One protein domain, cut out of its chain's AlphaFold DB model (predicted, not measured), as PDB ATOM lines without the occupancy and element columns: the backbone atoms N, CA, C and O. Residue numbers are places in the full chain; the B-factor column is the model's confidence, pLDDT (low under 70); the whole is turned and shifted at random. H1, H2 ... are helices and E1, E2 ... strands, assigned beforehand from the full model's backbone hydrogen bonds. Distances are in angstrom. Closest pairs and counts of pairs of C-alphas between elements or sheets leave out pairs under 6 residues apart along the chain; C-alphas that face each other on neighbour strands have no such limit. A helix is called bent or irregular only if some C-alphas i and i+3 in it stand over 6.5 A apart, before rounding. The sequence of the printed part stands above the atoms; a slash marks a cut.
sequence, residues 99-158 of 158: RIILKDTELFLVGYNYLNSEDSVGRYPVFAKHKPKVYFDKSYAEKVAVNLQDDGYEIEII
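Overview. This is residues 99 to 158 of the 158 residues of an uncharacterized protein of Bacteroidales bacterium (UniProt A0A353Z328). A long two-stranded hairpin, E2 and E3, reaches like an arm from a small body in which the single helix H1 packs on a pair of short strands, E1 and E4. The base of the arm, where E2 begins and E3 ends, is beside E1, while the turn between E2 and E3 is at the far end of the longest axis. The printed part has 60 residues, with one named helix and four named strands in the order E1, E2, E3, H1, E4; the class is mixed, helices and strands. The strands form two separate antiparallel sheets of two, E1 with E4 and E2 with E3. The whole is compact, with a radius of gyration of the C-alphas of 11.6 A, and spans 33 by 23 by 22 A, the arm making the length.

Along the chain. The printed part begins at Arg 99, and strand E1 follows at once, residues 100 to 102, with C-alpha 100 at (279.218, 218.260, 362.288). Strand E2, residues 108 to 116, is the longest strand by residues and measures 23.0 A from first to last C-alpha. It bends by 50 degrees at residue 111, and its last C-alpha, that of Asn 116, is at (274.961, 241.162, 354.936). Strand E3, residues 121 to 128, runs 21.9 A back to Ala 128. Helix H1, residues 138 to 150, is 18.4 A long from first to last C-alpha and is not bent. Strand E4, residues 155 to 157, is 7.0 A long, as is E1, and ends with C-alpha 157 at (281.779, 214.287, 361.938).

Arrangement. E1 and E4 are antiparallel neighbours, with 149 degrees between their N-to-C directions. The C-alphas of Leu 102 and Ile 155 face each other at 4.4 A, and N 101 and O 156 are within hydrogen-bond range at 2.9 A, as are N 156 and O 101 at 2.9 A. The closest C-alphas of H1 and E4 are those of Ala 145 and Ile 155, 6.8 A apart, and the two elements have 7 pairs of C-alphas within 8 A. H1 and E1 have 2 such pairs, the closest being Ile 100 and Ala 145 at 6.9 A. In H1 every O i to N i+4 pair is within hydrogen-bond range. E1 and E2 have 6 pairs of C-alphas within 8 A, and the closest, those of Ile 101 and Phe 108, are 4.3 A apart. E2 and E3 form a hairpin of antiparallel neighbours, at 152 degrees between their directions. Near its base N 108 and O 128 are within hydrogen-bond range at 2.9 A, and farther along N 124 and O 113 at 2.8 A. The C-alphas of Tyr 112 and Pro 125 face each other at 4.3 A. E1 and E3 come closest at the C-alphas of Leu 102 and Phe 127, 7.7 A apart. E2 is apart from H1 and from E4, and E3 is apart from E4.

Size, cuts and confidence. The two C-alphas farthest apart are those of Asp 104 and Glu 118, at 34.0 A. The first and last printed C-alphas, of Arg 99 and Ile 158, are 5.3 A apart, and Ile 158 is the chain's last residue. The printed part has no cut. The links E1 to E2, E2 to E3 and H1 to E4 are tight; the link E3 to H1, with 9 residues, is short, and no link is long. The mean pLDDT of the printed part is 93.1, and no printed residue is under 70; the mean is 91 for E2 and 90 for E3, against 97 for H1.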
ATOM      1  N   ARG A  99     276.361 214.439 361.465       97.25
ATOM      2  CA  ARG A  99     276.327 215.802 361.999       97.25
ATOM      3  C   ARG A  99     277.750 216.302 362.162       97.25
ATOM      4  O   ARG A  99     278.669 215.520 362.355       97.25
ATOM      5  N   ILE A 100     277.917 217.616 362.093       98.00
ATOM      6  CA  ILE A 100     279.218 218.260 362.288       98.00
ATOM      7  C   ILE A 100     279.204 218.928 363.657       98.00
ATOM      8  O   ILE A 100     278.278 219.689 363.952       98.00
ATOM      9  N   ILE A 101     280.203 218.633 364.479       98.06
ATOM     10  CA  ILE A 101     280.377 219.179 365.827       98.06
ATOM     11  C   ILE A 101     281.686 219.963 365.902       98.06
ATOM     12  O   ILE A 101     282.659 219.584 365.255       98.06
ATOM     13  N   LEU A 102     281.712 221.054 366.670       97.38
ATOM     14  CA  LEU A 102     282.969 221.693 367.061       97.38
ATOM     15  C   LEU A 102     283.710 220.771 368.026       97.38
ATOM     16  O   LEU A 102     283.136 220.341 369.034       97.38
ATOM     17  N   LYS A 103     284.971 220.488 367.709       96.62
ATOM     18  CA  LYS A 103     285.811 219.572 368.472       96.62
ATOM     19  C   LYS A 103     285.893 220.000 369.938       96.62
ATOM     20  O   LYS A 103     285.931 221.190 370.236       96.62
ATOM     21  N   ASP A 104     285.866 219.023 370.843       95.12
ATOM     22  CA  ASP A 104     285.917 219.230 372.297       95.12
ATOM     23  C   ASP A 104     284.774 220.103 372.864       95.12
ATOM     24  O   ASP A 104     284.876 220.676 373.950       95.12
ATOM     25  N   THR A 105     283.641 220.189 372.153       95.88
ATOM     26  CA  THR A 105     282.438 220.901 372.611       95.88
ATOM     27  C   THR A 105     281.162 220.074 372.423       95.88
ATOM     28  O   THR A 105     281.174 218.977 371.877       95.88
ATOM     29  N   GLU A 106     280.023 220.638 372.834       95.44
ATOM     30  CA  GLU A 106     278.680 220.107 372.555       95.44
ATOM     31  C   GLU A 106     277.939 220.922 371.474       95.44
ATOM     32  O   GLU A 106     276.706 220.936 371.424       95.44
ATOM     33  N   LEU A 107     278.664 221.692 370.655       97.56
ATOM     34  CA  LEU A 107     278.077 222.626 369.699       97.56
ATOM     35  C   LEU A 107     278.067 222.033 368.289       97.56
ATOM     36  O   LEU A 107     279.106 221.840 367.663       97.56
ATOM     37  N   PHE A 108     276.869 221.791 367.764       97.81
ATOM     38  CA  PHE A 108     276.659 221.268 366.420       97.81
ATOM     39  C   PHE A 108     276.448 222.375 365.410       97.81
ATOM     40  O   PHE A 108     275.788 223.366 365.712       97.81
ATOM     41  N   LEU A 109     276.906 222.167 364.181       97.75
ATOM     42  CA  LEU A 109     276.531 223.017 363.063       97.75
ATOM     43  C   LEU A 109     275.008 222.961 362.884       97.75
ATOM     44  O   LEU A 109     274.445 221.901 362.605       97.75
ATOM     45  N   VAL A 110     274.333 224.101 363.021       96.44
ATOM     46  CA  VAL A 110     272.873 224.212 362.849       96.44
ATOM     47  C   VAL A 110     272.485 224.969 361.586       96.44
ATOM     48  O   VAL A 110     271.369 224.827 361.091       96.44
ATOM     49  N   GLY A 111     273.408 225.743 361.018       94.38
ATOM     50  CA  GLY A 111     273.144 226.540 359.833       94.38
ATOM     51  C   GLY A 111     274.278 227.496 359.515       94.38
ATOM     52  O   GLY A 111     275.400 227.339 359.987       94.38
ATOM     53  N   TYR A 112     273.956 228.484 358.692       92.88
ATOM     54  CA  TYR A 112     274.849 229.572 358.334       92.88
ATOM     55  C   TYR A 112     274.074 230.875 358.441       92.88
ATOM     56  O   TYR A 112     272.874 230.897 358.162       92.88
ATOM     57  N   ASN A 113     274.764 231.934 358.832       90.69
ATOM     58  CA  ASN A 113     274.247 233.289 358.782       90.69
ATOM     59  C   ASN A 113     275.141 234.146 357.880       90.69
ATOM     60  O   ASN A 113     276.176 233.675 357.408       90.69
ATOM     61  N   TYR A 114     274.725 235.379 357.618       88.50
ATOM     62  CA  TYR A 114     275.413 236.303 356.725       88.50
ATOM     63  C   TYR A 114     275.627 237.637 357.429       88.50
ATOM     64  O   TYR A 114     274.736 238.116 358.130       88.50
ATOM     65  N   LEU A 115     276.801 238.238 357.239       82.56
ATOM     66  CA  LEU A 115     277.080 239.593 357.723       82.56
ATOM     67  C   LEU A 115     276.217 240.634 356.996       82.56
ATOM     68  O   LEU A 115     275.756 241.583 357.622       82.56
ATOM     69  N   ASN A 116     275.965 240.427 355.700       81.44
ATOM     70  CA  ASN A 116     274.961 241.162 354.936       81.44
ATOM     71  C   ASN A 116     274.016 240.167 354.244       81.44
ATOM     72  O   ASN A 116     274.416 239.443 353.328       81.44
ATOM     73  N   SER A 117     272.767 240.114 354.709       71.38
ATOM     74  CA  SER A 117     271.758 239.160 354.242       71.38
ATOM     75  C   SER A 117     271.218 239.451 352.842       71.38
ATOM     76  O   SER A 117     270.746 238.518 352.200       71.38
ATOM     77  N   GLU A 118     271.274 240.699 352.367       76.50
ATOM     78  CA  GLU A 118     270.738 241.073 351.046       76.50
ATOM     79  C   GLU A 118     271.648 240.579 349.911       76.50
ATOM     80  O   GLU A 118     271.165 240.018 348.929       76.50
ATOM     81  N   ASP A 119     272.967 240.667 350.108       73.88
ATOM     82  CA  ASP A 119     273.970 240.297 349.100       73.88
ATOM     83  C   ASP A 119     274.621 238.924 349.353       73.88
ATOM     84  O   ASP A 119     275.527 238.510 348.630       73.88
ATOM     85  N   SER A 120     274.196 238.201 350.399       72.12
ATOM     86  CA  SER A 120     274.812 236.935 350.844       72.12
ATOM     87  C   SER A 120     276.324 237.033 351.119       72.12
ATOM     88  O   SER A 120     277.057 236.044 351.014       72.12
ATOM     89  N   VAL A 121     276.804 238.220 351.503       74.25
ATOM     90  CA  VAL A 121     278.223 238.487 351.775       74.25
ATOM     91  C   VAL A 121     278.561 238.155 353.228       74.25
ATOM     92  O   VAL A 121     277.789 238.424 354.152       74.25
ATOM     93  N   GLY A 122     279.749 237.579 353.437       78.62
ATOM     94  CA  GLY A 122     280.257 237.256 354.770       78.62
ATOM     95  C   GLY A 122     279.475 236.125 355.427       78.62
ATOM     96  O   GLY A 122     279.004 236.271 356.551       78.62
ATOM     97  N   ARG A 123     279.271 235.020 354.705       87.69
ATOM     98  CA  ARG A 123     278.643 233.816 355.252       87.69
ATOM     99  C   ARG A 123     279.513 233.234 356.366       87.69
ATOM    100  O   ARG A 123     280.699 233.027 356.153       87.69
ATOM    101  N   TYR A 124     278.915 232.897 357.503       90.62
ATOM    102  CA  TYR A 124     279.606 232.242 358.613       90.62
ATOM    103  C   TYR A 124     278.751 231.121 359.225       90.62
ATOM    104  O   TYR A 124     277.516 231.204 359.207       90.62
ATOM    105  N   PRO A 125     279.367 230.037 359.725       95.19
ATOM    106  CA  PRO A 125     278.640 228.933 360.336       95.19
ATOM    107  C   PRO A 125     278.069 229.318 361.702       95.19
ATOM    108  O   PRO A 125     278.660 230.081 362.464       95.19
ATOM    109  N   VAL A 126     276.911 228.748 362.025       96.38
ATOM    110  CA  VAL A 126     276.278 228.885 363.338       96.38
ATOM    111  C   VAL A 126     276.297 227.531 364.022       96.38
ATOM    112  O   VAL A 126     275.817 226.543 363.455       96.38
ATOM    113  N   PHE A 127     276.810 227.505 365.252       97.38
ATOM    114  CA  PHE A 127     276.874 226.308 366.076       97.38
ATOM    115  C   PHE A 127     275.994 226.435 367.324       97.38
ATOM    116  O   PHE A 127     275.983 227.472 367.985       97.38
ATOM    117  N   ALA A 128     275.243 225.383 367.651       96.88
ATOM    118  CA  ALA A 128     274.388 225.326 368.832       96.88
ATOM    119  C   ALA A 128     274.181 223.883 369.310       96.88
ATOM    120  O   ALA A 128     274.341 222.927 368.554       96.88
ATOM    121  N   LYS A 129     273.768 223.717 370.572       95.19
ATOM    122  CA  LYS A 129     273.540 222.390 371.174       95.19
ATOM    123  C   LYS A 129     272.337 221.635 370.600       95.19
ATOM    124  O   LYS A 129     272.255 220.416 370.706       95.19
ATOM    125  N   HIS A 130     271.363 222.347 370.039       92.75
ATOM    126  CA  HIS A 130     270.060 221.782 369.684       92.75
ATOM    127  C   HIS A 130     269.766 221.907 368.196       92.75
ATOM    128  O   HIS A 130     270.152 222.885 367.565       92.75
ATOM    129  N   LYS A 131     268.984 220.954 367.672       92.12
ATOM    130  CA  LYS A 131     268.550 220.893 366.265       92.12
ATOM    131  C   LYS A 131     269.731 220.943 365.280       92.12
ATOM    132  O   LYS A 131     269.743 221.803 364.398       92.12
ATOM    133  N   PRO A 132     270.701 220.021 365.412       96.00
ATOM    134  CA  PRO A 132     271.828 219.944 364.493       96.00
ATOM    135  C   PRO A 132     271.347 219.823 363.047       96.00
ATOM    136  O   PRO A 132     270.335 219.169 362.749       96.00
ATOM    137  N   LYS A 133     272.102 220.414 362.128       95.44
ATOM    138  CA  LYS A 133     271.959 220.093 360.716       95.44
ATOM    139  C   LYS A 133     272.380 218.638 360.520       95.44
ATOM    140  O   LYS A 133     273.423 218.219 361.014       95.44
ATOM    141  N   VAL A 134     271.534 217.873 359.836       96.38
ATOM    142  CA  VAL A 134     271.751 216.448 359.560       96.38
ATOM    143  C   VAL A 134     272.066 216.249 358.088       96.38
ATOM    144  O   VAL A 134     271.456 216.875 357.216       96.38
ATOM    145  N   TYR A 135     273.011 215.363 357.820       96.75
ATOM    146  CA  TYR A 135     273.479 215.017 356.491       96.75
ATOM    147  C   TYR A 135     273.228 213.531 356.255       96.75
ATOM    148  O   TYR A 135     273.666 212.683 357.023       96.75
ATOM    149  N   PHE A 136     272.505 213.198 355.188       95.44
ATOM    150  CA  PHE A 136     272.189 211.803 354.859       95.44
ATOM    151  C   PHE A 136     273.340 211.084 354.149       95.44
ATOM    152  O   PHE A 136     273.343 209.855 354.078       95.44
ATOM    153  N   ASP A 137     274.283 211.843 353.598       95.38
ATOM    154  CA  ASP A 137     275.415 211.357 352.823       95.38
ATOM    155  C   ASP A 137     276.720 211.741 353.523       95.38
ATOM    156  O   ASP A 137     276.950 212.920 353.820       95.38
ATOM    157  N   LYS A 138     277.565 210.739 353.788       96.06
ATOM    158  CA  LYS A 138     278.830 210.934 354.498       96.06
ATOM    159  C   LYS A 138     279.800 211.793 353.695       96.06
ATOM    160  O   LYS A 138     280.382 212.718 354.244       96.06
ATOM    161  N   SER A 139     279.921 211.529 352.396       97.25
ATOM    162  CA  SER A 139     280.839 212.258 351.517       97.25
ATOM    163  C   SER A 139     280.472 213.740 351.420       97.25
ATOM    164  O   SER A 139     281.336 214.608 351.314       97.25
ATOM    165  N   TYR A 140     279.179 214.058 351.494       96.94
ATOM    166  CA  TYR A 140     278.724 215.438 351.541       96.94
ATOM    167  C   TYR A 140     279.008 216.093 352.897       96.94
ATOM    168  O   TYR A 140     279.445 217.242 352.925       96.94
ATOM    169  N   ALA A 141     278.821 215.375 354.010       97.38
ATOM    170  CA  ALA A 141     279.229 215.862 355.328       97.38
ATOM    171  C   ALA A 141     280.744 216.135 355.382       97.38
ATOM    172  O   ALA A 141     281.149 217.189 355.862       97.38
ATOM    173  N   GLU A 142     281.560 215.247 354.806       98.00
ATOM    174  CA  GLU A 142     283.016 215.396 354.664       98.00
ATOM    175  C   GLU A 142     283.390 216.646 353.864       98.00
ATOM    176  O   GLU A 142     284.224 217.426 354.308       98.00
ATOM    177  N   LYS A 143     282.716 216.924 352.742       97.50
ATOM    178  CA  LYS A 143     282.941 218.168 351.982       97.50
ATOM    179  C   LYS A 143     282.646 219.421 352.803       97.50
ATOM    180  O   LYS A 143     283.375 220.403 352.714       97.50
ATOM    181  N   VAL A 144     281.566 219.410 353.584       96.81
ATOM    182  CA  VAL A 144     281.226 220.552 354.447       96.81
ATOM    183  C   VAL A 144     282.245 220.702 355.577       96.81
ATOM    184  O   VAL A 144     282.633 221.823 355.886       96.81
ATOM    185  N   ALA A 145     282.679 219.590 356.162       96.81
ATOM    186  CA  ALA A 145     283.721 219.544 357.177       96.81
ATOM    187  C   ALA A 145     285.040 220.148 356.670       96.81
ATOM    188  O   ALA A 145     285.578 221.020 357.343       96.81
ATOM    189  N   VAL A 146     285.498 219.768 355.471       97.19
ATOM    190  CA  VAL A 146     286.709 220.342 354.854       97.19
ATOM    191  C   VAL A 146     286.585 221.857 354.694       97.19
ATOM    192  O   VAL A 146     287.456 222.580 355.158       97.19
ATOM    193  N   ASN A 147     285.468 222.356 354.152       94.94
ATOM    194  CA  ASN A 147     285.276 223.803 354.002       94.94
ATOM    195  C   ASN A 147     285.339 224.546 355.350       94.94
ATOM    196  O   ASN A 147     285.891 225.633 355.434       94.94
ATOM    197  N   LEU A 148     284.775 223.966 356.414       96.00
ATOM    198  CA  LEU A 148     284.832 224.564 357.751       96.00
ATOM    199  C   LEU A 148     286.247 224.529 358.340       96.00
ATOM    200  O   LEU A 148     286.633 225.458 359.043       96.00
ATOM    201  N   GLN A 149     287.022 223.483 358.058       96.62
ATOM    202  CA  GLN A 149     288.428 223.410 358.459       96.62
ATOM    203  C   GLN A 149     289.272 224.454 357.724       96.62
ATOM    204  O   GLN A 149     290.091 225.115 358.360       96.62
ATOM    205  N   ASP A 150     289.021 224.662 356.429       95.44
ATOM    206  CA  ASP A 150     289.660 225.714 355.631       95.44
ATOM    207  C   ASP A 150     289.314 227.121 356.159       95.44
ATOM    208  O   ASP A 150     290.162 228.013 356.157       95.44
ATOM    209  N   ASP A 151     288.099 227.299 356.696       92.75
ATOM    210  CA  ASP A 151     287.656 228.518 357.391       92.75
ATOM    211  C   ASP A 151     288.241 228.658 358.821       92.75
ATOM    212  O   ASP A 151     287.977 229.649 359.508       92.75
ATOM    213  N   GLY A 152     289.035 227.687 359.290       95.69
ATOM    214  CA  GLY A 152     289.734 227.719 360.580       95.69
ATOM    215  C   GLY A 152     288.986 227.088 361.760       95.69
ATOM    216  O   GLY A 152     289.374 227.312 362.907       95.69
ATOM    217  N   TYR A 153     287.925 226.311 361.521       96.38
ATOM    218  CA  TYR A 153     287.189 225.613 362.581       96.38
ATOM    219  C   TYR A 153     287.727 224.198 362.825       96.38
ATOM    220  O   TYR A 153     287.820 223.375 361.914       96.38
ATOM    221  N   GLU A 154     287.974 223.865 364.092       97.31
ATOM    222  CA  GLU A 154     288.235 222.487 364.509       97.31
ATOM    223  C   GLU A 154     286.912 221.733 364.675       97.31
ATOM    224  O   GLU A 154     286.104 222.044 365.553       97.31
ATOM    225  N   ILE A 155     286.670 220.751 363.809       97.19
ATOM    226  CA  ILE A 155     285.398 220.027 363.730       97.19
ATOM    227  C   ILE A 155     285.595 218.516 363.648       97.19
ATOM    228  O   ILE A 155     286.646 218.029 363.232       97.19
ATOM    229  N   GLU A 156     284.537 217.786 363.986       97.00
ATOM    230  CA  GLU A 156     284.418 216.340 363.812       97.00
ATOM    231  C   GLU A 156     283.068 215.988 363.173       97.00
ATOM    232  O   GLU A 156     282.083 216.723 363.304       97.00
ATOM    233  N   ILE A 157     283.022 214.857 362.466       97.12
ATOM    234  CA  ILE A 157     281.779 214.287 361.938       97.12
ATOM    235  C   ILE A 157     281.365 213.144 362.850       97.12
ATOM    236  O   ILE A 157     282.137 212.201 363.037       97.12
ATOM    237  N   ILE A 158     280.135 213.213 363.352       93.94
ATOM    238  CA  ILE A 158     279.514 212.167 364.170       93.94
ATOM    239  C   ILE A 158     278.271 211.586 363.515       93.94
ATOM    240  O   ILE A 158     277.635 212.309 362.712       93.94
TER     241      ILE A 158